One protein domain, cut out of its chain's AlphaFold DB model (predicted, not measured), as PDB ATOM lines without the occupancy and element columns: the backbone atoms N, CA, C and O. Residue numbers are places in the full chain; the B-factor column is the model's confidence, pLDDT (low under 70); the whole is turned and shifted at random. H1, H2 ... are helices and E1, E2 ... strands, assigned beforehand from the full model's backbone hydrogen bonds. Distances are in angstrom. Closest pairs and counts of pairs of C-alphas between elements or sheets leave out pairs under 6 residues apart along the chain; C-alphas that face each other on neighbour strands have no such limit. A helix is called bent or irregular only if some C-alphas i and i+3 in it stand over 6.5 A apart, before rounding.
ATOM      1  N   LEU A   4      23.038 -47.130 -11.975       53.19
ATOM      2  CA  LEU A   4      23.225 -46.395 -10.721       53.19
ATOM      3  C   LEU A   4      23.380 -44.880 -10.938       53.19
ATOM      4  O   LEU A   4      22.759 -44.090 -10.235       53.19
ATOM      5  N   LYS A   5      24.147 -44.452 -11.950       62.50
ATOM      6  CA  LYS A   5      24.334 -43.024 -12.250       62.50
ATOM      7  C   LYS A   5      23.029 -42.367 -12.711       62.50
ATOM      8  O   LYS A   5      22.753 -41.247 -12.306       62.50
ATOM      9  N   LYS A   6      22.203 -43.066 -13.502       67.00
ATOM     10  CA  LYS A   6      20.873 -42.569 -13.907       67.00
ATOM     11  C   LYS A   6      19.910 -42.455 -12.725       67.00
ATOM     12  O   LYS A   6      19.178 -41.478 -12.646       67.00
ATOM     13  N   GLU A   7      19.922 -43.427 -11.816       66.56
ATOM     14  CA  GLU A   7      19.072 -43.418 -10.617       66.56
ATOM     15  C   GLU A   7      19.460 -42.289  -9.655       66.56
ATOM     16  O   GLU A   7      18.590 -41.561  -9.183       66.56
ATOM     17  N   ILE A   8      20.763 -42.086  -9.435       71.69
ATOM     18  CA  ILE A   8      21.275 -40.962  -8.645       71.69
ATOM     19  C   ILE A   8      20.894 -39.634  -9.307       71.69
ATOM     20  O   ILE A   8      20.376 -38.758  -8.624       71.69
ATOM     21  N   CYS A   9      21.078 -39.484 -10.623       75.12
ATOM     22  CA  CYS A   9      20.662 -38.273 -11.334       75.12
ATOM     23  C   CYS A   9      19.155 -38.018 -11.188       75.12
ATOM     24  O   CYS A   9      18.781 -36.927 -10.789       75.12
ATOM     25  N   ALA A  10      18.299 -39.023 -11.395       75.62
ATOM     26  CA  ALA A  10      16.851 -38.865 -11.244       75.62
ATOM     27  C   ALA A  10      16.440 -38.477  -9.811       75.62
ATOM     28  O   ALA A  10      15.554 -37.642  -9.621       75.62
ATOM     29  N   ALA A  11      17.091 -39.052  -8.795       75.56
ATOM     30  CA  ALA A  11      16.869 -38.672  -7.405       75.56
ATOM     31  C   ALA A  11      17.335 -37.232  -7.130       75.56
ATOM     32  O   ALA A  11      16.610 -36.469  -6.494       75.56
ATOM     33  N   LEU A  12      18.507 -36.834  -7.635       75.19
ATOM     34  CA  LEU A  12      19.033 -35.475  -7.491       75.19
ATOM     35  C   LEU A  12      18.176 -34.441  -8.226       75.19
ATOM     36  O   LEU A  12      17.889 -33.397  -7.649       75.19
ATOM     37  N   ASP A  13      17.708 -34.745  -9.436       75.38
ATOM     38  CA  ASP A  13      16.821 -33.884 -10.223       75.38
ATOM     39  C   ASP A  13      15.477 -33.697  -9.516       75.38
ATOM     40  O   ASP A  13      14.986 -32.575  -9.388       75.38
ATOM     41  N   SER A  14      14.911 -34.780  -8.973       71.69
ATOM     42  CA  SER A  14      13.716 -34.730  -8.125       71.69
ATOM     43  C   SER A  14      13.941 -33.835  -6.904       71.69
ATOM     44  O   SER A  14      13.135 -32.947  -6.619       71.69
ATOM     45  N   ILE A  15      15.046 -34.036  -6.178       70.25
ATOM     46  CA  ILE A  15      15.402 -33.228  -5.003       70.25
ATOM     47  C   ILE A  15      15.564 -31.753  -5.393       70.25
ATOM     48  O   ILE A  15      15.067 -30.868  -4.692       70.25
ATOM     49  N   TYR A  16      16.237 -31.475  -6.507       64.88
ATOM     50  CA  TYR A  16      16.489 -30.127  -7.002       64.88
ATOM     51  C   TYR A  16      15.194 -29.418  -7.409       64.88
ATOM     52  O   TYR A  16      14.939 -28.299  -6.959       64.88
ATOM     53  N   TRP A  17      14.323 -30.094  -8.164       60.88
ATOM     54  CA  TRP A  17      13.003 -29.584  -8.541       60.88
ATOM     55  C   TRP A  17      12.161 -29.214  -7.311       60.88
ATOM     56  O   TRP A  17      11.559 -28.140  -7.253       60.88
ATOM     57  N   HIS A  18      12.173 -30.060  -6.277       64.25
ATOM     58  CA  HIS A  18      11.462 -29.782  -5.028       64.25
ATOM     59  C   HIS A  18      12.064 -28.626  -4.224       64.25
ATOM     60  O   HIS A  18      11.315 -27.913  -3.552       64.25
ATOM     61  N   LYS A  19      13.385 -28.409  -4.289       62.97
ATOM     62  CA  LYS A  19      14.031 -27.241  -3.673       62.97
ATOM     63  C   LYS A  19      13.639 -25.940  -4.378       62.97
ATOM     64  O   LYS A  19      13.346 -24.970  -3.692       62.97
ATOM     65  N   GLN A  20      13.541 -25.923  -5.711       58.06
ATOM     66  CA  GLN A  20      13.176 -24.709  -6.459       58.06
ATOM     67  C   GLN A  20      11.753 -24.195  -6.168       58.06
ATOM     68  O   GLN A  20      11.528 -22.986  -6.188       58.06
ATOM     69  N   LYS A  21      10.787 -25.074  -5.850       58.59
ATOM     70  CA  LYS A  21       9.421 -24.662  -5.457       58.59
ATOM     71  C   LYS A  21       9.359 -23.934  -4.101       58.59
ATOM     72  O   LYS A  21       8.333 -23.329  -3.788       58.59
ATOM     73  N   ARG A  22      10.408 -23.997  -3.273       62.56
ATOM     74  CA  ARG A  22      10.400 -23.464  -1.902       62.56
ATOM     75  C   ARG A  22      10.996 -22.054  -1.890       62.56
ATOM     76  O   ARG A  22      12.190 -21.876  -2.086       62.56
ATOM     77  N   LYS A  23      10.176 -21.037  -1.605       54.47
ATOM     78  CA  LYS A  23      10.693 -19.756  -1.092       54.47
ATOM     79  C   LYS A  23      10.886 -19.900   0.418       54.47
ATOM     80  O   LYS A  23       9.893 -19.956   1.149       54.47
ATOM     81  N   ASP A  24      12.148 -19.954   0.846       54.97
ATOM     82  CA  ASP A  24      12.595 -20.180   2.232       54.97
ATOM     83  C   ASP A  24      12.211 -19.056   3.221       54.97
ATOM     84  O   ASP A  24      12.335 -19.225   4.429       54.97
ATOM     85  N   ALA A  25      11.694 -17.921   2.738       56.81
ATOM     86  CA  ALA A  25      11.573 -16.679   3.509       56.81
ATOM     87  C   ALA A  25      10.471 -16.635   4.595       56.81
ATOM     88  O   ALA A  25      10.373 -15.635   5.302       56.81
ATOM     89  N   ASP A  26       9.638 -17.675   4.742       71.81
ATOM     90  CA  ASP A  26       8.409 -17.596   5.553       71.81
ATOM     91  C   ASP A  26       8.386 -18.491   6.807       71.81
ATOM     92  O   ASP A  26       7.408 -18.435   7.542       71.81
ATOM     93  N   ASN A  27       9.402 -19.328   7.075       86.69
ATOM     94  CA  ASN A  27       9.388 -20.281   8.210       86.69
ATOM     95  C   ASN A  27       8.067 -21.083   8.326       86.69
ATOM     96  O   ASN A  27       7.492 -21.215   9.404       86.69
ATOM     97  N   CYS A  28       7.556 -21.582   7.197       92.19
ATOM     98  CA  CYS A  28       6.344 -22.399   7.136       92.19
ATOM     99  C   CYS A  28       6.727 -23.863   6.899       92.19
ATOM    100  O   CYS A  28       7.383 -24.177   5.898       92.19
ATOM    101  N   PHE A  29       6.283 -24.753   7.785       95.31
ATOM    102  CA  PHE A  29       6.666 -26.162   7.801       95.31
ATOM    103  C   PHE A  29       5.446 -27.082   7.889       95.31
ATOM    104  O   PHE A  29       4.412 -26.711   8.440       95.31
ATOM    105  N   ILE A  30       5.586 -28.302   7.372       96.75
ATOM    106  CA  ILE A  30       4.619 -29.393   7.538       96.75
ATOM    107  C   ILE A  30       5.356 -30.615   8.086       96.75
ATOM    108  O   ILE A  30       6.382 -30.999   7.530       96.75
ATOM    109  N   THR A  31       4.800 -31.263   9.107       98.00
ATOM    110  CA  THR A  31       5.222 -32.594   9.565       98.00
ATOM    111  C   THR A  31       4.050 -33.574   9.590       98.00
ATOM    112  O   THR A  31       2.888 -33.178   9.494       98.00
ATOM    113  N   CYS A  32       4.360 -34.866   9.709       98.00
ATOM    114  CA  CYS A  32       3.386 -35.938   9.864       98.00
ATOM    115  C   CYS A  32       3.502 -36.551  11.268       98.00
ATOM    116  O   CYS A  32       4.578 -37.027  11.611       98.00
ATOM    117  N   SER A  33       2.430 -36.560  12.067       95.75
ATOM    118  CA  SER A  33       2.405 -37.204  13.394       95.75
ATOM    119  C   SER A  33       0.971 -37.513  13.857       95.75
ATOM    120  O   SER A  33       0.004 -37.045  13.261       95.75
ATOM    121  N   GLY A  34       0.820 -38.309  14.919       91.31
ATOM    122  CA  GLY A  34      -0.460 -38.565  15.591       91.31
ATOM    123  C   GLY A  34      -1.212 -39.824  15.146       91.31
ATOM    124  O   GLY A  34      -2.316 -40.070  15.629       91.31
ATOM    125  N   LYS A  35      -0.645 -40.644  14.251       91.69
ATOM    126  CA  LYS A  35      -1.205 -41.966  13.911       91.69
ATOM    127  C   LYS A  35      -0.687 -43.039  14.864       91.69
ATOM    128  O   LYS A  35       0.461 -43.000  15.284       91.69
ATOM    129  N   THR A  36      -1.530 -44.031  15.140       89.69
ATOM    130  CA  THR A  36      -1.225 -45.175  16.021       89.69
ATOM    131  C   THR A  36      -1.444 -46.525  15.329       89.69
ATOM    132  O   THR A  36      -1.407 -47.581  15.955       89.69
ATOM    133  N   ASP A  37      -1.665 -46.499  14.012       90.19
ATOM    134  CA  ASP A  37      -1.936 -47.675  13.186       90.19
ATOM    135  C   ASP A  37      -0.683 -48.558  12.998       90.19
ATOM    136  O   ASP A  37       0.416 -48.244  13.455       90.19
ATOM    137  N   GLY A  38      -0.805 -49.658  12.250       92.81
ATOM    138  CA  GLY A  38       0.359 -50.451  11.838       92.81
ATOM    139  C   GLY A  38       1.280 -49.725  10.841       92.81
ATOM    140  O   GLY A  38       0.865 -48.792  10.147       92.81
ATOM    141  N   ALA A  39       2.516 -50.224  10.705       94.81
ATOM    142  CA  ALA A  39       3.602 -49.588   9.942       94.81
ATOM    143  C   ALA A  39       3.187 -49.144   8.533       94.81
ATOM    144  O   ALA A  39       3.439 -48.015   8.123       94.81
ATOM    145  N   GLY A  40       2.472 -50.006   7.803       96.06
ATOM    146  CA  GLY A  40       2.028 -49.712   6.443       96.06
ATOM    147  C   GLY A  40       1.206 -48.427   6.320       96.06
ATOM    148  O   GLY A  40       1.412 -47.674   5.374       96.06
ATOM    149  N   ALA A  41       0.294 -48.169   7.261       95.62
ATOM    150  CA  ALA A  41      -0.559 -46.980   7.241       95.62
ATOM    151  C   ALA A  41       0.206 -45.714   7.655       95.62
ATOM    152  O   ALA A  41      -0.011 -44.656   7.067       95.62
ATOM    153  N   GLN A  42       1.130 -45.822   8.612       97.56
ATOM    154  CA  GLN A  42       1.952 -44.688   9.040       97.56
ATOM    155  C   GLN A  42       2.988 -44.285   7.987       97.56
ATOM    156  O   GLN A  42       3.116 -43.105   7.676       97.56
ATOM    157  N   ILE A  43       3.646 -45.255   7.345       98.19
ATOM    158  CA  ILE A  43       4.530 -45.000   6.199       98.19
ATOM    159  C   ILE A  43       3.751 -44.294   5.086       98.19
ATOM    160  O   ILE A  43       4.184 -43.267   4.567       98.19
ATOM    161  N   GLN A  44       2.561 -44.801   4.750       97.38
ATOM    162  CA  GLN A  44       1.722 -44.189   3.724       97.38
ATOM    163  C   GLN A  44       1.316 -42.754   4.101       97.38
ATOM    164  O   GLN A  44       1.202 -41.900   3.220       97.38
ATOM    165  N   ALA A  45       1.104 -42.479   5.391       97.81
ATOM    166  CA  ALA A  45       0.760 -41.153   5.885       97.81
ATOM    167  C   ALA A  45       1.913 -40.178   5.680       97.81
ATOM    168  O   ALA A  45       1.724 -39.178   4.987       97.81
ATOM    169  N   VAL A  46       3.114 -40.534   6.142       98.25
ATOM    170  CA  VAL A  46       4.333 -39.740   5.940       98.25
ATOM    171  C   VAL A  46       4.547 -39.450   4.455       98.25
ATOM    172  O   VAL A  46       4.692 -38.292   4.070       98.25
ATOM    173  N   LEU A  47       4.473 -40.471   3.595       98.00
ATOM    174  CA  LEU A  47       4.655 -40.304   2.150       98.00
ATOM    175  C   LEU A  47       3.584 -39.401   1.519       98.00
ATOM    176  O   LEU A  47       3.902 -38.584   0.655       98.00
ATOM    177  N   SER A  48       2.323 -39.516   1.945       97.69
ATOM    178  CA  SER A  48       1.258 -38.623   1.476       97.69
ATOM    179  C   SER A  48       1.462 -37.176   1.942       97.69
ATOM    180  O   SER A  48       1.184 -36.247   1.184       97.69
ATOM    181  N   THR A  49       1.995 -36.976   3.148       98.06
ATOM    182  CA  THR A  49       2.288 -35.657   3.719       98.06
ATOM    183  C   THR A  49       3.487 -35.005   3.030       98.06
ATOM    184  O   THR A  49       3.422 -33.823   2.702       98.06
ATOM    185  N   ILE A  50       4.539 -35.768   2.710       96.81
ATOM    186  CA  ILE A  50       5.666 -35.293   1.888       96.81
ATOM    187  C   ILE A  50       5.163 -34.848   0.510       96.81
ATOM    188  O   ILE A  50       5.501 -33.759   0.044       96.81
ATOM    189  N   LEU A  51       4.320 -35.666  -0.130       95.94
ATOM    190  CA  LEU A  51       3.730 -35.348  -1.431       95.94
ATOM    191  C   LEU A  51       2.920 -34.043  -1.384       95.94
ATOM    192  O   LEU A  51       3.061 -33.193  -2.261       95.94
ATOM    193  N   PHE A  52       2.104 -33.878  -0.342       96.19
ATOM    194  CA  PHE A  52       1.293 -32.685  -0.111       96.19
ATOM    195  C   PHE A  52       2.144 -31.433   0.130       96.19
ATOM    196  O   PHE A  52       1.938 -30.415  -0.528       96.19
ATOM    197  N   ALA A  53       3.145 -31.517   1.009       94.94
ATOM    198  CA  ALA A  53       4.056 -30.414   1.301       94.94
ATOM    199  C   ALA A  53       4.810 -29.953   0.042       94.94
ATOM    200  O   ALA A  53       4.868 -28.757  -0.254       94.94
ATOM    201  N   ASN A  54       5.310 -30.909  -0.747       92.12
ATOM    202  CA  ASN A  54       5.995 -30.634  -2.007       92.12
ATOM    203  C   ASN A  54       5.093 -29.945  -3.037       92.12
ATOM    204  O   ASN A  54       5.570 -29.079  -3.773       92.12
ATOM    205  N   GLU A  55       3.810 -30.308  -3.106       91.75
ATOM    206  CA  GLU A  55       2.897 -29.669  -4.050       91.75
ATOM    207  C   GLU A  55       2.568 -28.228  -3.652       91.75
ATOM    208  O   GLU A  55       2.561 -27.352  -4.515       91.75
ATOM    209  N   LEU A  56       2.416 -27.964  -2.352       91.00
ATOM    210  CA  LEU A  56       2.156 -26.626  -1.813       91.00
ATOM    211  C   LEU A  56       3.399 -25.724  -1.731       91.00
ATOM    212  O   LEU A  56       3.283 -24.553  -1.371       91.00
ATOM    213  N   GLY A  57       4.594 -26.250  -2.020       90.12
ATOM    214  CA  GLY A  57       5.849 -25.508  -1.850       90.12
ATOM    215  C   GLY A  57       6.161 -25.178  -0.383       90.12
ATOM    216  O   GLY A  57       6.876 -24.212  -0.101       90.12
ATOM    217  N   ILE A  58       5.621 -25.963   0.554       92.38
ATOM    218  CA  ILE A  58       5.883 -25.855   1.992       92.38
ATOM    219  C   ILE A  58       6.965 -26.874   2.356       92.38
ATOM    220  O   ILE A  58       6.990 -27.992   1.840       92.38
ATOM    221  N   LYS A  59       7.898 -26.495   3.231       92.88
ATOM    222  CA  LYS A  59       8.999 -27.380   3.613       92.88
ATOM    223  C   LYS A  59       8.475 -28.502   4.509       92.88
ATOM    224  O   LYS A  59       8.002 -28.241   5.613       92.88
ATOM    225  N   TYR A  60       8.588 -29.745   4.043       95.81
ATOM    226  CA  TYR A  60       8.426 -30.897   4.921       95.81
ATOM    227  C   TYR A  60       9.567 -30.918   5.947       95.81
ATOM    228  O   TYR A  60      10.731 -30.694   5.601       95.81
ATOM    229  N   VAL A  61       9.214 -31.152   7.204       97.00
ATOM    230  CA  VAL A  61      10.134 -31.454   8.300       97.00
ATOM    231  C   VAL A  61       9.728 -32.795   8.876       97.00
ATOM    232  O   VAL A  61       8.548 -33.142   8.898       97.00
ATOM    233  N   HIS A  62      10.709 -33.572   9.298       98.06
ATOM    234  CA  HIS A  62      10.475 -34.948   9.677       98.06
ATOM    235  C   HIS A  62      10.270 -35.080  11.187       98.06
ATOM    236  O   HIS A  62      11.117 -34.669  11.986       98.06
ATOM    237  N   THR A  63       9.140 -35.676  11.556       97.75
ATOM    238  CA  THR A  63       8.887 -36.235  12.884       97.75
ATOM    239  C   THR A  63       9.011 -37.758  12.770       97.75
ATOM    240  O   THR A  63       8.279 -38.334  11.962       97.75
ATOM    241  N   PRO A  64       9.921 -38.397  13.529       96.56
ATOM    242  CA  PRO A  64      10.057 -39.851  13.562       96.56
ATOM    243  C   PRO A  64       8.781 -40.572  13.998       96.56
ATOM    244  O   PRO A  64       7.962 -40.006  14.728       96.56
ATOM    245  N   PHE A  65       8.635 -41.843  13.622       95.31
ATOM    246  CA  PHE A  65       7.586 -42.689  14.198       95.31
ATOM    247  C   PHE A  65       7.751 -42.823  15.720       95.31
ATOM    248  O   PHE A  65       8.814 -43.203  16.205       95.31
ATOM    249  N   GLU A  66       6.677 -42.568  16.472       90.00
ATOM    250  CA  GLU A  66       6.689 -42.690  17.938       90.00
ATOM    251  C   GLU A  66       6.170 -44.050  18.413       90.00
ATOM    252  O   GLU A  66       6.788 -44.690  19.258       90.00
ATOM    253  N   ASN A  67       5.043 -44.505  17.859       87.56
ATOM    254  CA  ASN A  67       4.384 -45.754  18.236       87.56
ATOM    255  C   ASN A  67       3.846 -46.434  16.982       87.56
ATOM    256  O   ASN A  67       3.101 -45.807  16.234       87.56
ATOM    257  N   ILE A  68       4.159 -47.712  16.760       89.25
ATOM    258  CA  ILE A  68       3.617 -48.486  15.637       89.25
ATOM    259  C   ILE A  68       2.911 -49.725  16.168       89.25
ATOM    260  O   ILE A  68       3.533 -50.565  16.812       89.25
ATOM    261  N   SER A  69       1.629 -49.883  15.828       85.56
ATOM    262  CA  SER A  69       0.869 -51.065  16.234       85.56
ATOM    263  C   SER A  69       1.462 -52.343  15.628       85.56
ATOM    264  O   SER A  69       1.626 -52.459  14.404       85.56
ATOM    265  N   TYR A  70       1.779 -53.311  16.493       72.44
ATOM    266  CA  TYR A  70       2.267 -54.630  16.102       72.44
ATOM    267  C   TYR A  70       1.098 -55.603  15.864       72.44
ATOM    268  O   TYR A  70       0.260 -55.766  16.752       72.44
ATOM    269  N   PRO A  71       1.044 -56.319  14.724       59.34
ATOM    270  CA  PRO A  71      -0.089 -57.185  14.379       59.34
ATOM    271  C   PRO A  71      -0.247 -58.462  15.230       59.34
ATOM    272  O   PRO A  71      -1.219 -59.178  15.033       59.34
ATOM    273  N   PHE A  72       0.660 -58.779  16.164       53.12
ATOM    274  CA  PHE A  72       0.611 -60.048  16.921       53.12
ATOM    275  C   PHE A  72       0.444 -59.937  18.440       53.12
ATOM    276  O   PHE A  72       0.313 -60.965  19.100       53.12
ATOM    277  N   TYR A  73       0.479 -58.741  19.030       48.62
ATOM    278  CA  TYR A  73       0.791 -58.622  20.464       48.62
ATOM    279  C   TYR A  73      -0.193 -57.801  21.295       48.62
ATOM    280  O   TYR A  73       0.128 -57.380  22.402       48.62
ATOM    281  N   SER A  74      -1.427 -57.610  20.830       43.78
ATOM    282  CA  SER A  74      -2.334 -56.696  21.526       43.78
ATOM    283  C   SER A  74      -2.888 -57.196  22.871       43.78
ATOM    284  O   SER A  74      -3.470 -56.370  23.570       43.78
ATOM    285  N   LYS A  75      -2.730 -58.470  23.302       41.81
ATOM    286  CA  LYS A  75      -3.438 -58.922  24.530       41.81
ATOM    287  C   LYS A  75      -2.825 -59.917  25.532       41.81
ATOM    288  O   LYS A  75      -3.468 -60.063  26.569       41.81
ATOM    289  N   LYS A  76      -1.672 -60.596  25.358       36.75
ATOM    290  CA  LYS A  76      -1.318 -61.635  26.374       36.75
ATOM    291  C   LYS A  76       0.128 -61.901  26.793       36.75
ATOM    292  O   LYS A  76       0.302 -62.666  27.733       36.75
ATOM    293  N   ILE A  77       1.151 -61.273  26.220       39.28
ATOM    294  CA  ILE A  77       2.525 -61.429  26.731       39.28
ATOM    295  C   ILE A  77       3.176 -60.046  26.749       39.28
ATOM    296  O   ILE A  77       3.815 -59.616  25.801       39.28
ATOM    297  N   LYS A  78       2.960 -59.312  27.843       40.28
ATOM    298  CA  LYS A  78       3.617 -58.023  28.122       40.28
ATOM    299  C   LYS A  78       5.047 -58.187  28.650       40.28
ATOM    300  O   LYS A  78       5.639 -57.212  29.091       40.28
ATOM    301  N   SER A  79       5.577 -59.408  28.689       40.50
ATOM    302  CA  SER A  79       6.684 -59.711  29.590       40.50
ATOM    303  C   SER A  79       8.047 -59.915  28.947       40.50
ATOM    304  O   SER A  79       8.939 -60.166  29.734       40.50
ATOM    305  N   ASN A  80       8.255 -59.813  27.621       41.62
ATOM    306  CA  ASN A  80       9.617 -59.920  27.041       41.62
ATOM    307  C   ASN A  80       9.777 -59.435  25.577       41.62
ATOM    308  O   ASN A  80      10.607 -59.966  24.843       41.62
ATOM    309  N   ILE A  81       9.006 -58.444  25.115       47.75
ATOM    310  CA  ILE A  81       9.244 -57.829  23.796       47.75
ATOM    311  C   ILE A  81       9.756 -56.410  23.989       47.75
ATOM    312  O   ILE A  81       9.133 -55.636  24.711       47.75
ATOM    313  N   ASP A  82      10.896 -56.130  23.350       48.06
ATOM    314  CA  ASP A  82      11.463 -54.808  23.076       48.06
ATOM    315  C   ASP A  82      10.389 -53.706  23.093       48.06
ATOM    316  O   ASP A  82       9.434 -53.777  22.322       48.06
ATOM    317  N   ASP A  83      10.572 -52.707  23.962       61.75
ATOM    318  CA  ASP A  83       9.758 -51.487  24.114       61.75
ATOM    319  C   ASP A  83       9.123 -51.023  22.782       61.75
ATOM    320  O   ASP A  83       9.806 -50.980  21.757       61.75
ATOM    321  N   ASP A  84       7.840 -50.638  22.770       59.88
ATOM    322  CA  ASP A  84       7.124 -50.148  21.574       59.88
ATOM    323  C   ASP A  84       7.923 -49.050  20.835       59.88
ATOM    324  O   ASP A  84       7.922 -48.981  19.598       59.88
ATOM    325  N   LYS A  85       8.696 -48.247  21.583       65.62
ATOM    326  CA  LYS A  85       9.641 -47.256  21.039       65.62
ATOM    327  C   LYS A  85      10.775 -47.874  20.216       65.62
ATOM    328  O   LYS A  85      11.161 -47.312  19.189       65.62
ATOM    329  N   SER A  86      11.306 -49.025  20.627       81.06
ATOM    330  CA  SER A  86      12.303 -49.798  19.871       81.06
ATOM    331  C   SER A  86      11.723 -50.264  18.535       81.06
ATOM    332  O   SER A  86      12.374 -50.136  17.498       81.06
ATOM    333  N   TYR A  87      10.467 -50.720  18.510       87.25
ATOM    334  CA  TYR A  87       9.822 -51.154  17.269       87.25
ATOM    335  C   TYR A  87       9.562 -49.999  16.287       87.25
ATOM    336  O   TYR A  87       9.854 -50.129  15.093       87.25
ATOM    337  N   ALA A  88       9.072 -48.855  16.774       91.44
ATOM    338  CA  ALA A  88       8.899 -47.658  15.951       91.44
ATOM    339  C   ALA A  88      10.243 -47.143  15.400       91.44
ATOM    340  O   ALA A  88      10.365 -46.891  14.200       91.44
ATOM    341  N   SER A  89      11.284 -47.111  16.239       92.31
ATOM    342  CA  SER A  89      12.646 -46.717  15.843       92.31
ATOM    343  C   SER A  89      13.252 -47.659  14.793       92.31
ATOM    344  O   SER A  89      13.924 -47.214  13.856       92.31
ATOM    345  N   LYS A  90      12.985 -48.971  14.890       93.31
ATOM    346  CA  LYS A  90      13.372 -49.945  13.858       93.31
ATOM    347  C   LYS A  90      12.705 -49.621  12.516       93.31
ATOM    348  O   LYS A  90      13.395 -49.597  11.506       93.31
ATOM    349  N   TRP A  91      11.410 -49.299  12.473       95.31
ATOM    350  CA  TRP A  91      10.749 -48.868  11.225       95.31
ATOM    351  C   TRP A  91      11.246 -47.527  10.688       95.31
ATOM    352  O   TRP A  91      11.356 -47.373   9.468       95.31
ATOM    353  N   GLU A  92      11.565 -46.584  11.574       95.50
ATOM    354  CA  GLU A  92      12.143 -45.300  11.181       95.50
ATOM    355  C   GLU A  92      13.473 -45.523  10.459       95.50
ATOM    356  O   GLU A  92      13.609 -45.181   9.287       95.50
ATOM    357  N   SER A  93      14.415 -46.219  11.100       95.44
ATOM    358  CA  SER A  93      15.711 -46.552  10.493       95.44
ATOM    359  C   SER A  93      15.590 -47.440   9.250       95.44
ATOM    360  O   SER A  93      16.354 -47.268   8.302       95.44
ATOM    361  N   PHE A  94      14.623 -48.362   9.220       96.44
ATOM    362  CA  PHE A  94      14.419 -49.303   8.118       96.44
ATOM    363  C   PHE A  94      13.869 -48.639   6.854       96.44
ATOM    364  O   PHE A  94      14.211 -49.060   5.750       96.44
ATOM    365  N   THR A  95      13.010 -47.626   6.995       96.50
ATOM    366  CA  THR A  95      12.425 -46.893   5.856       96.50
ATOM    367  C   THR A  95      13.189 -45.621   5.514       96.50
ATOM    368  O   THR A  95      13.220 -45.226   4.346       96.50
ATOM    369  N   ASN A  96      13.827 -45.019   6.520       96.69
ATOM    370  CA  ASN A  96      14.710 -43.863   6.438       96.69
ATOM    371  C   ASN A  96      14.042 -42.644   5.782       96.69
ATOM    372  O   ASN A  96      14.650 -41.909   4.999       96.69
ATOM    373  N   LEU A  97      12.755 -42.431   6.076       96.69
ATOM    374  CA  LEU A  97      11.955 -41.370   5.458       96.69
ATOM    375  C   LEU A  97      12.471 -39.971   5.823       96.69
ATOM    376  O   LEU A  97      12.388 -39.058   4.993       96.69
ATOM    377  N   GLY A  98      13.071 -39.826   7.008       95.88
ATOM    378  CA  GLY A  98      13.737 -38.605   7.462       95.88
ATOM    379  C   GLY A  98      15.070 -38.273   6.786       95.88
ATOM    380  O   GLY A  98      15.571 -37.164   6.957       95.88
ATOM    381  N   PHE A  99      15.656 -39.174   5.990       94.69
ATOM    382  CA  PHE A  99      16.964 -38.938   5.371       94.69
ATOM    383  C   PHE A  99      16.965 -37.702   4.463       94.69
ATOM    384  O   PHE A  99      16.141 -37.601   3.551       94.69
ATOM    385  N   ASN A 100      17.903 -36.775   4.681       92.19
ATOM    386  CA  ASN A 100      17.963 -35.455   4.033       92.19
ATOM    387  C   ASN A 100      16.750 -34.532   4.278       92.19
ATOM    388  O   ASN A 100      16.592 -33.539   3.564       92.19
ATOM    389  N   GLU A 101      15.913 -34.809   5.279       94.62
ATOM    390  CA  GLU A 101      14.896 -33.869   5.759       94.62
ATOM    391  C   GLU A 101      15.385 -33.156   7.025       94.62
ATOM    392  O   GLU A 101      16.164 -33.697   7.807       94.62
ATOM    393  N   LEU A 102      14.918 -31.924   7.245       94.50
ATOM    394  CA  LEU A 102      15.144 -31.234   8.516       94.50
ATOM    395  C   LEU A 102      14.310 -31.933   9.595       94.50
ATOM    396  O   LEU A 102      13.093 -32.039   9.430       94.50
ATOM    397  N   ALA A 103      14.923 -32.381  10.691       96.00
ATOM    398  CA  ALA A 103      14.159 -32.931  11.807       96.00
ATOM    399  C   ALA A 103      13.351 -31.822  12.499       96.00
ATOM    400  O   ALA A 103      13.833 -30.696  12.640       96.00
ATOM    401  N   VAL A 104      12.143 -32.134  12.976       94.31
ATOM    402  CA  VAL A 104      11.263 -31.144  13.625       94.31
ATOM    403  C   VAL A 104      11.936 -30.451  14.821       94.31
ATOM    404  O   VAL A 104      11.810 -29.242  14.983       94.31
ATOM    405  N   GLY A 105      12.744 -31.179  15.602       91.62
ATOM    406  CA  GLY A 105      13.494 -30.629  16.740       91.62
ATOM    407  C   GLY A 105      14.695 -29.751  16.361       91.62
ATOM    408  O   GLY A 105      15.282 -29.114  17.227       91.62
ATOM    409  N   GLN A 106      15.077 -29.700  15.080       92.31
ATOM    410  CA  GLN A 106      16.186 -28.876  14.580       92.31
ATOM    411  C   GLN A 106      15.719 -27.529  14.010       92.31
ATOM    412  O   GLN A 106      16.529 -26.773  13.463       92.31
ATOM    413  N   ILE A 107      14.423 -27.215  14.089       90.94
ATOM    414  CA  ILE A 107      13.904 -25.943  13.590       90.94
ATOM    415  C   ILE A 107      14.371 -24.802  14.504       90.94
ATOM    416  O   ILE A 107      13.990 -24.713  15.666       90.94
ATOM    417  N   LYS A 108      15.192 -23.898  13.960       83.50
ATOM    418  CA  LYS A 108      15.736 -22.724  14.664       83.50
ATOM    419  C   LYS A 108      14.764 -21.541  14.607       83.50
ATOM    420  O   LYS A 108      15.063 -20.528  13.982       83.50
ATOM    421  N   SER A 109      13.577 -21.685  15.192       79.12
ATOM    422  CA  SER A 109      12.608 -20.589  15.315       79.12
ATOM    423  C   SER A 109      11.933 -20.638  16.679       79.12
ATOM    424  O   SER A 109      11.299 -21.632  17.020       79.12
ATOM    425  N   ASN A 110      12.063 -19.553  17.443       71.50
ATOM    426  CA  ASN A 110      11.545 -19.473  18.811       71.50
ATOM    427  C   ASN A 110      10.040 -19.149  18.867       71.50
ATOM    428  O   ASN A 110       9.433 -19.315  19.915       71.50
ATOM    429  N   ASN A 111       9.441 -18.720  17.747       84.94
ATOM    430  CA  ASN A 111       8.056 -18.242  17.673       84.94
ATOM    431  C   ASN A 111       7.283 -18.967  16.559       84.94
ATOM    432  O   ASN A 111       6.836 -18.324  15.613       84.94
ATOM    433  N   LEU A 112       7.197 -20.303  16.606       91.50
ATOM    434  CA  LEU A 112       6.357 -21.056  15.668       91.50
ATOM    435  C   LEU A 112       4.970 -21.320  16.240       91.50
ATOM    436  O   LEU A 112       4.840 -21.960  17.282       91.50
ATOM    437  N   ASP A 113       3.945 -20.936  15.487       94.81
ATOM    438  CA  ASP A 113       2.576 -21.367  15.730       94.81
ATOM    439  C   ASP A 113       2.433 -22.840  15.335       94.81
ATOM    440  O   ASP A 113       2.642 -23.216  14.177       94.81
ATOM    441  N   ILE A 114       2.077 -23.694  16.294       95.62
ATOM    442  CA  ILE A 114       1.840 -25.121  16.050       95.62
ATOM    443  C   ILE A 114       0.352 -25.327  15.779       95.62
ATOM    444  O   ILE A 114      -0.484 -25.147  16.663       95.62
ATOM    445  N   ILE A 115       0.021 -25.746  14.559       96.12
ATOM    446  CA  ILE A 115      -1.361 -25.987  14.138       96.12
ATOM    447  C   ILE A 115      -1.537 -27.470  13.827       96.12
ATOM    448  O   ILE A 115      -0.979 -27.991  12.861       96.12
ATOM    449  N   ASN A 116      -2.354 -28.150  14.628       96.12
ATOM    450  CA  ASN A 116      -2.724 -29.542  14.388       96.12
ATOM    451  C   ASN A 116      -3.870 -29.603  13.372       96.12
ATOM    452  O   ASN A 116      -4.926 -29.010  13.590       96.12
ATOM    453  N   VAL A 117      -3.677 -30.325  12.266       92.38
ATOM    454  CA  VAL A 117      -4.684 -30.453  11.203       92.38
ATOM    455  C   VAL A 117      -4.844 -31.911  10.796       92.38
ATOM    456  O   VAL A 117      -3.958 -32.513  10.194       92.38
ATOM    457  N   SER A 118      -6.015 -32.479  11.060       89.44
ATOM    458  CA  SER A 118      -6.312 -33.861  10.683       89.44
ATOM    459  C   SER A 118      -6.839 -33.945   9.249       89.44
ATOM    460  O   SER A 118      -7.865 -33.350   8.920       89.44
ATOM    461  N   HIS A 119      -6.183 -34.741   8.402       87.62
ATOM    462  CA  HIS A 119      -6.613 -35.048   7.027       87.62
ATOM    463  C   HIS A 119      -6.950 -33.821   6.145       87.62
ATOM    464  O   HIS A 119      -8.039 -33.789   5.543       87.62
ATOM    465  N   PRO A 120      -6.062 -32.810   6.046       89.00
ATOM    466  CA  PRO A 120      -6.354 -31.593   5.302       89.00
ATOM    467  C   PRO A 120      -6.623 -31.879   3.826       89.00
ATOM    468  O   PRO A 120      -6.022 -32.755   3.200       89.00
ATOM    469  N   ARG A 121      -7.535 -31.095   3.246       83.31
ATOM    470  CA  ARG A 121      -7.677 -30.994   1.784       83.31
ATOM    471  C   ARG A 121      -6.731 -29.945   1.210       83.31
ATOM    472  O   ARG A 121      -6.243 -30.119   0.100       83.31
ATOM    473  N   GLU A 122      -6.498 -28.895   1.981       86.50
ATOM    474  CA  GLU A 122      -5.630 -27.766   1.684       86.50
ATOM    475  C   GLU A 122      -5.114 -27.186   3.004       86.50
ATOM    476  O   GLU A 122      -5.742 -27.358   4.052       86.50
ATOM    477  N   VAL A 123      -3.970 -26.513   2.946       89.81
ATOM    478  CA  VAL A 123      -3.494 -25.618   4.001       89.81
ATOM    479  C   VAL A 123      -2.966 -24.359   3.329       89.81
ATOM    480  O   VAL A 123      -2.344 -24.427   2.267       89.81
ATOM    481  N   LYS A 124      -3.228 -23.198   3.927       89.75
ATOM    482  CA  LYS A 124      -2.669 -21.933   3.450       89.75
ATOM    483  C   LYS A 124      -1.262 -21.785   4.018       89.75
ATOM    484  O   LYS A 124      -1.066 -21.979   5.214       89.75
ATOM    485  N   LYS A 125      -0.289 -21.432   3.174       90.38
ATOM    486  CA  LYS A 125       1.060 -21.094   3.640       90.38
ATOM    487  C   LYS A 125       0.964 -19.897   4.592       90.38
ATOM    488  O   LYS A 125       0.529 -18.822   4.177       90.38
ATOM    489  N   THR A 126       1.379 -20.097   5.838       90.81
ATOM    490  CA  THR A 126       1.323 -19.094   6.906       90.81
ATOM    491  C   THR A 126       2.720 -18.921   7.480       90.81
ATOM    492  O   THR A 126       3.447 -19.900   7.656       90.81
ATOM    493  N   LYS A 127       3.137 -17.668   7.690       91.38
ATOM    494  CA  LYS A 127       4.474 -17.378   8.209       91.38
ATOM    495  C   LYS A 127       4.622 -17.912   9.630       91.38
ATOM    496  O   LYS A 127       3.686 -17.799  10.410       91.38
ATOM    497  N   ASN A 128       5.813 -18.405   9.961       92.31
ATOM    498  CA  ASN A 128       6.156 -18.899  11.294       92.31
ATOM    499  C   ASN A 128       5.176 -19.969  11.810       92.31
ATOM    500  O   ASN A 128       4.760 -19.936  12.961       92.31
ATOM    501  N   THR A 129       4.793 -20.921  10.962       94.88
ATOM    502  CA  THR A 129       3.820 -21.964  11.317       94.88
ATOM    503  C   THR A 129       4.403 -23.353  11.093       94.88
ATOM    504  O   THR A 129       5.001 -23.623  10.048       94.88
ATOM    505  N   LEU A 130       4.178 -24.260  12.045       96.06
ATOM    506  CA  LEU A 130       4.355 -25.700  11.885       96.06
ATOM    507  C   LEU A 130       2.979 -26.373  11.843       96.06
ATOM    508  O   LEU A 130       2.281 -26.457  12.852       96.06
ATOM    509  N   PHE A 131       2.608 -26.896  10.678       97.38
ATOM    510  CA  PHE A 131       1.436 -27.752  10.544       97.38
ATOM    511  C   PHE A 131       1.789 -29.188  10.937       97.38
ATOM    512  O   PHE A 131       2.643 -29.817  10.310       97.38
ATOM    513  N   VAL A 132       1.107 -29.724  11.946       97.56
ATOM    514  CA  VAL A 132       1.215 -31.125  12.372       97.56
ATOM    515  C   VAL A 132       0.026 -31.883  11.795       97.56
ATOM    516  O   VAL A 132      -1.117 -31.649  12.189       97.56
ATOM    517  N   ILE A 133       0.283 -32.752  10.815       97.50
ATOM    518  CA  ILE A 133      -0.760 -33.432  10.042       97.50
ATOM    519  C   ILE A 133      -0.784 -34.931  10.339       97.50
ATOM    520  O   ILE A 133       0.259 -35.573  10.388       97.50
ATOM    521  N   THR A 134      -1.976 -35.513  10.476       96.38
ATOM    522  CA  THR A 134      -2.125 -36.962  10.688       96.38
ATOM    523  C   THR A 134      -1.808 -37.777   9.436       96.38
ATOM    524  O   THR A 134      -0.980 -38.681   9.478       96.38
ATOM    525  N   ASP A 135      -2.440 -37.452   8.311       96.75
ATOM    526  CA  ASP A 135      -2.101 -37.932   6.969       96.75
ATOM    527  C   ASP A 135      -2.698 -37.012   5.901       96.75
ATOM    528  O   ASP A 135      -3.601 -36.223   6.169       96.75
ATOM    529  N   CYS A 136      -2.235 -37.167   4.662       97.31
ATOM    530  CA  CYS A 136      -2.796 -36.509   3.486       97.31
ATOM    531  C   CYS A 136      -3.353 -37.535   2.486       97.31
ATOM    532  O   CYS A 136      -3.276 -37.330   1.271       97.31
ATOM    533  N   HIS A 137      -3.923 -38.653   2.959       95.62
ATOM    534  CA  HIS A 137      -4.378 -39.743   2.082       95.62
ATOM    535  C   HIS A 137      -5.385 -39.266   1.031       95.62
ATOM    536  O   HIS A 137      -5.225 -39.551  -0.150       95.62
ATOM    537  N   LYS A 138      -6.380 -38.460   1.429       95.25
ATOM    538  CA  LYS A 138      -7.397 -37.921   0.506       95.25
ATOM    539  C   LYS A 138      -6.789 -37.052  -0.595       95.25
ATOM    540  O   LYS A 138      -7.287 -37.065  -1.718       95.25
ATOM    541  N   PHE A 139      -5.747 -36.284  -0.276       95.94
ATOM    542  CA  PHE A 139      -5.025 -35.491  -1.265       95.94
ATOM    543  C   PHE A 139      -4.261 -36.399  -2.232       95.94
ATOM    544  O   PHE A 139      -4.400 -36.251  -3.446       95.94
ATOM    545  N   ALA A 140      -3.513 -37.370  -1.704       96.12
ATOM    546  CA  ALA A 140      -2.758 -38.326  -2.507       96.12
ATOM    547  C   ALA A 140      -3.671 -39.164  -3.424       96.12
ATOM    548  O   ALA A 140      -3.375 -39.332  -4.603       96.12
ATOM    549  N   ASP A 141      -4.832 -39.593  -2.925       96.12
ATOM    550  CA  ASP A 141      -5.827 -40.359  -3.681       96.12
ATOM    551  C   ASP A 141      -6.510 -39.535  -4.782       96.12
ATOM    552  O   ASP A 141      -6.956 -40.086  -5.785       96.12
ATOM    553  N   ARG A 142      -6.584 -38.207  -4.647       95.81
ATOM    554  CA  ARG A 142      -7.042 -37.326  -5.738       95.81
ATOM    555  C   ARG A 142      -5.955 -37.067  -6.775       95.81
ATOM    556  O   ARG A 142      -6.278 -36.753  -7.915       95.81
ATOM    557  N   ASN A 143      -4.690 -37.220  -6.390       95.75
ATOM    558  CA  ASN A 143      -3.535 -36.846  -7.195       95.75
ATOM    559  C   ASN A 143      -2.490 -37.980  -7.313       95.75
ATOM    560  O   ASN A 143      -1.295 -37.728  -7.125       95.75
ATOM    561  N   PRO A 144      -2.873 -39.226  -7.663       95.56
ATOM    562  CA  PRO A 144      -1.928 -40.348  -7.697       95.56
ATOM    563  C   PRO A 144      -0.809 -40.154  -8.734       95.56
ATOM    564  O   PRO A 144       0.276 -40.714  -8.593       95.56
ATOM    565  N   GLY A 145      -1.040 -39.317  -9.754       95.88
ATOM    566  CA  GLY A 145      -0.045 -38.937 -10.761       95.88
ATOM    567  C   GLY A 145       1.101 -38.057 -10.247       95.88
ATOM    568  O   GLY A 145       2.054 -37.832 -10.989       95.88
ATOM    569  N   LEU A 146       1.053 -37.582  -8.996       94.56
ATOM    570  CA  LEU A 146       2.167 -36.852  -8.384       94.56
ATOM    571  C   LEU A 146       3.226 -37.788  -7.783       94.56
ATOM    572  O   LEU A 146       4.402 -37.429  -7.773       94.56
ATOM    573  N   TYR A 147       2.851 -38.992  -7.333       95.12
ATOM    574  CA  TYR A 147       3.802 -39.943  -6.741       95.12
ATOM    575  C   TYR A 147       4.995 -40.293  -7.641       95.12
ATOM    576  O   TYR A 147       6.097 -40.342  -7.102       95.12
ATOM    577  N   PRO A 148       4.859 -40.484  -8.971       93.19
ATOM    578  CA  PRO A 148       6.007 -40.743  -9.842       93.19
ATOM    579  C   PRO A 148       7.143 -39.718  -9.729       93.19
ATOM    580  O   PRO A 148       8.295 -40.082  -9.931       93.19
ATOM    581  N   LYS A 149       6.842 -38.463  -9.362       90.50
ATOM    582  CA  LYS A 149       7.865 -37.436  -9.107       90.50
ATOM    583  C   LYS A 149       8.630 -37.694  -7.809       90.50
ATOM    584  O   LYS A 149       9.804 -37.384  -7.736       90.50
ATOM    585  N   LEU A 150       7.973 -38.273  -6.805       91.69
ATOM    586  CA  LEU A 150       8.524 -38.525  -5.473       91.69
ATOM    587  C   LEU A 150       9.197 -39.906  -5.347       91.69
ATOM    588  O   LEU A 150      10.117 -40.074  -4.548       91.69
ATOM    589  N   VAL A 151       8.761 -40.901  -6.129       93.94
ATOM    590  CA  VAL A 151       9.246 -42.295  -6.063       93.94
ATOM    591  C   VAL A 151      10.777 -42.419  -6.140       93.94
ATOM    592  O   VAL A 151      11.322 -43.124  -5.292       93.94
ATOM    593  N   PRO A 152      11.511 -41.727  -7.041       93.56
ATOM    594  CA  PRO A 152      12.975 -41.815  -7.067       93.56
ATOM    595  C   PRO A 152      13.627 -41.400  -5.741       93.56
ATOM    596  O   PRO A 152      14.555 -42.054  -5.268       93.56
ATOM    597  N   GLN A 153      13.106 -40.350  -5.095       92.62
ATOM    598  CA  GLN A 153      13.588 -39.902  -3.789       92.62
ATOM    599  C   GLN A 153      13.256 -40.922  -2.689       92.62
ATOM    600  O   GLN A 153      14.101 -41.192  -1.838       92.62
ATOM    601  N   ILE A 154      12.055 -41.511  -2.710       94.44
ATOM    602  CA  ILE A 154      11.636 -42.561  -1.761       94.44
ATOM    603  C   ILE A 154      12.558 -43.782  -1.866       94.44
ATOM    604  O   ILE A 154      13.066 -44.269  -0.857       94.44
ATOM    605  N   GLN A 155      12.811 -44.247  -3.089       95.19
ATOM    606  CA  GLN A 155      13.699 -45.375  -3.367       95.19
ATOM    607  C   GLN A 155      15.134 -45.086  -2.920       95.19
ATOM    608  O   GLN A 155      15.780 -45.949  -2.331       95.19
ATOM    609  N   TYR A 156      15.621 -43.865  -3.155       94.62
ATOM    610  CA  TYR A 156      16.946 -43.451  -2.711       94.62
ATOM    611  C   TYR A 156      17.063 -43.446  -1.181       94.62
ATOM    612  O   TYR A 156      17.983 -44.058  -0.651       94.62
ATOM    613  N   LYS A 157      16.104 -42.843  -0.464       95.06
ATOM    614  CA  LYS A 157      16.055 -42.865   1.012       95.06
ATOM    615  C   LYS A 157      16.102 -44.295   1.557       95.06
ATOM    616  O   LYS A 157      16.909 -44.593   2.437       95.06
ATOM    617  N   TYR A 158      15.305 -45.190   0.974       96.06
ATOM    618  CA  TYR A 158      15.267 -46.602   1.351       96.06
ATOM    619  C   TYR A 158      16.583 -47.332   1.062       96.06
ATOM    620  O   TYR A 158      17.013 -48.146   1.867       96.06
ATOM    621  N   ALA A 159      17.281 -47.017  -0.029       93.94
ATOM    622  CA  ALA A 159      18.600 -47.592  -0.308       93.94
ATOM    623  C   ALA A 159      19.703 -47.105   0.655       93.94
ATOM    624  O   ALA A 159      20.722 -47.771   0.781       93.94
ATOM    625  N   GLN A 160      19.512 -45.960   1.322       93.88
ATOM    626  CA  GLN A 160      20.435 -45.407   2.331       93.88
ATOM    627  C   GLN A 160      20.069 -45.797   3.774       93.88
ATOM    628  O   GLN A 160      20.622 -45.253   4.725       93.88
ATOM    629  N   SER A 161      19.054 -46.641   3.942       92.38
ATOM    630  CA  SER A 161      18.531 -47.022   5.253       92.38
ATOM    631  C   SER A 161      19.410 -48.075   5.941       92.38
ATOM    632  O   SER A 161      20.426 -48.498   5.392       92.38
TER     633      SER A 161
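AT A GLANCE: This is residues 4 to 161 of the 314 residues of an uncharacterized protein of Candidatus Moranbacteria bacterium (UniProt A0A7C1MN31). A twisted wall of four short parallel strands has the long helix H2 on one face, over E2 and E1 and running along the strands, and no named helix on the other face. H4 packs on H2, H1 and H5 cross away from the sheet, and the loop at residues 74 to 80 sticks out. The 158 printed residues include five named helices and four named strands in the order H1 E1 H2 E2 H3 E3 E4 H4 H5; the sheet order is E2 E1 E4 E3, the class mixed. The whole is compact, radius of gyration of the C-alphas 16.4 A, spanning 51 by 42 by 32 A.

HOW THE PARTS SIT: H1, residues 4 to 20, touches residues 149 to 156 of H5, residues 144 to 159, at a steep tilt of 58 degrees, closest C-alphas Ala 11 and Pro 152, 5.0 A. H5 is irregular, C-alphas 149 and 152 being 7.0 A apart. E1, residues 28 to 32, is parallel to E4, residues 129 to 133, with N 29 and O 129 at 2.8 A, and to E2, residues 59 to 62, with N 61 and O 30 at 2.9 A. H2, residues 39 to 56, is on the sheet at a height of 8.3 A, over E2 and E1; E1, H2 and E2 form a strand-helix-strand unit, two parallel neighbour strands with a helix between, its crossover right-handed. H3, residues 84 to 95, and H5 only just touch, only at their ends, with 3 pairs of C-alphas within 8 A, closest Thr 95 and Tyr 158, 5.3 A. E3, residues 113 to 117, is parallel to E4, with N 130 and O 113 at 2.8 A. H4, residues 137 to 142, touches H2, closest C-alphas Ser 48 and Ala 140, 5.7 A. Every O i to N i+4 pair is within hydrogen-bond range in H1, H2, H3 and H4, and 7 of 12 in H5.

IN THESE COORDINATES: H1 begins at C-alpha 4 (23.225, -46.395, -10.721) and is 24.3 A long, H2 25.8 A. H5, 23.0 A, ends at C-alpha 159 (18.600, -47.592, -0.308).

THE WHOLE: The printed part has no cut. The links E2 to H3, H3 to E3 and E3 to E4 are long. The pLDDT is under 70 at residues 4 to 7, 16 to 25 and 71 to 85.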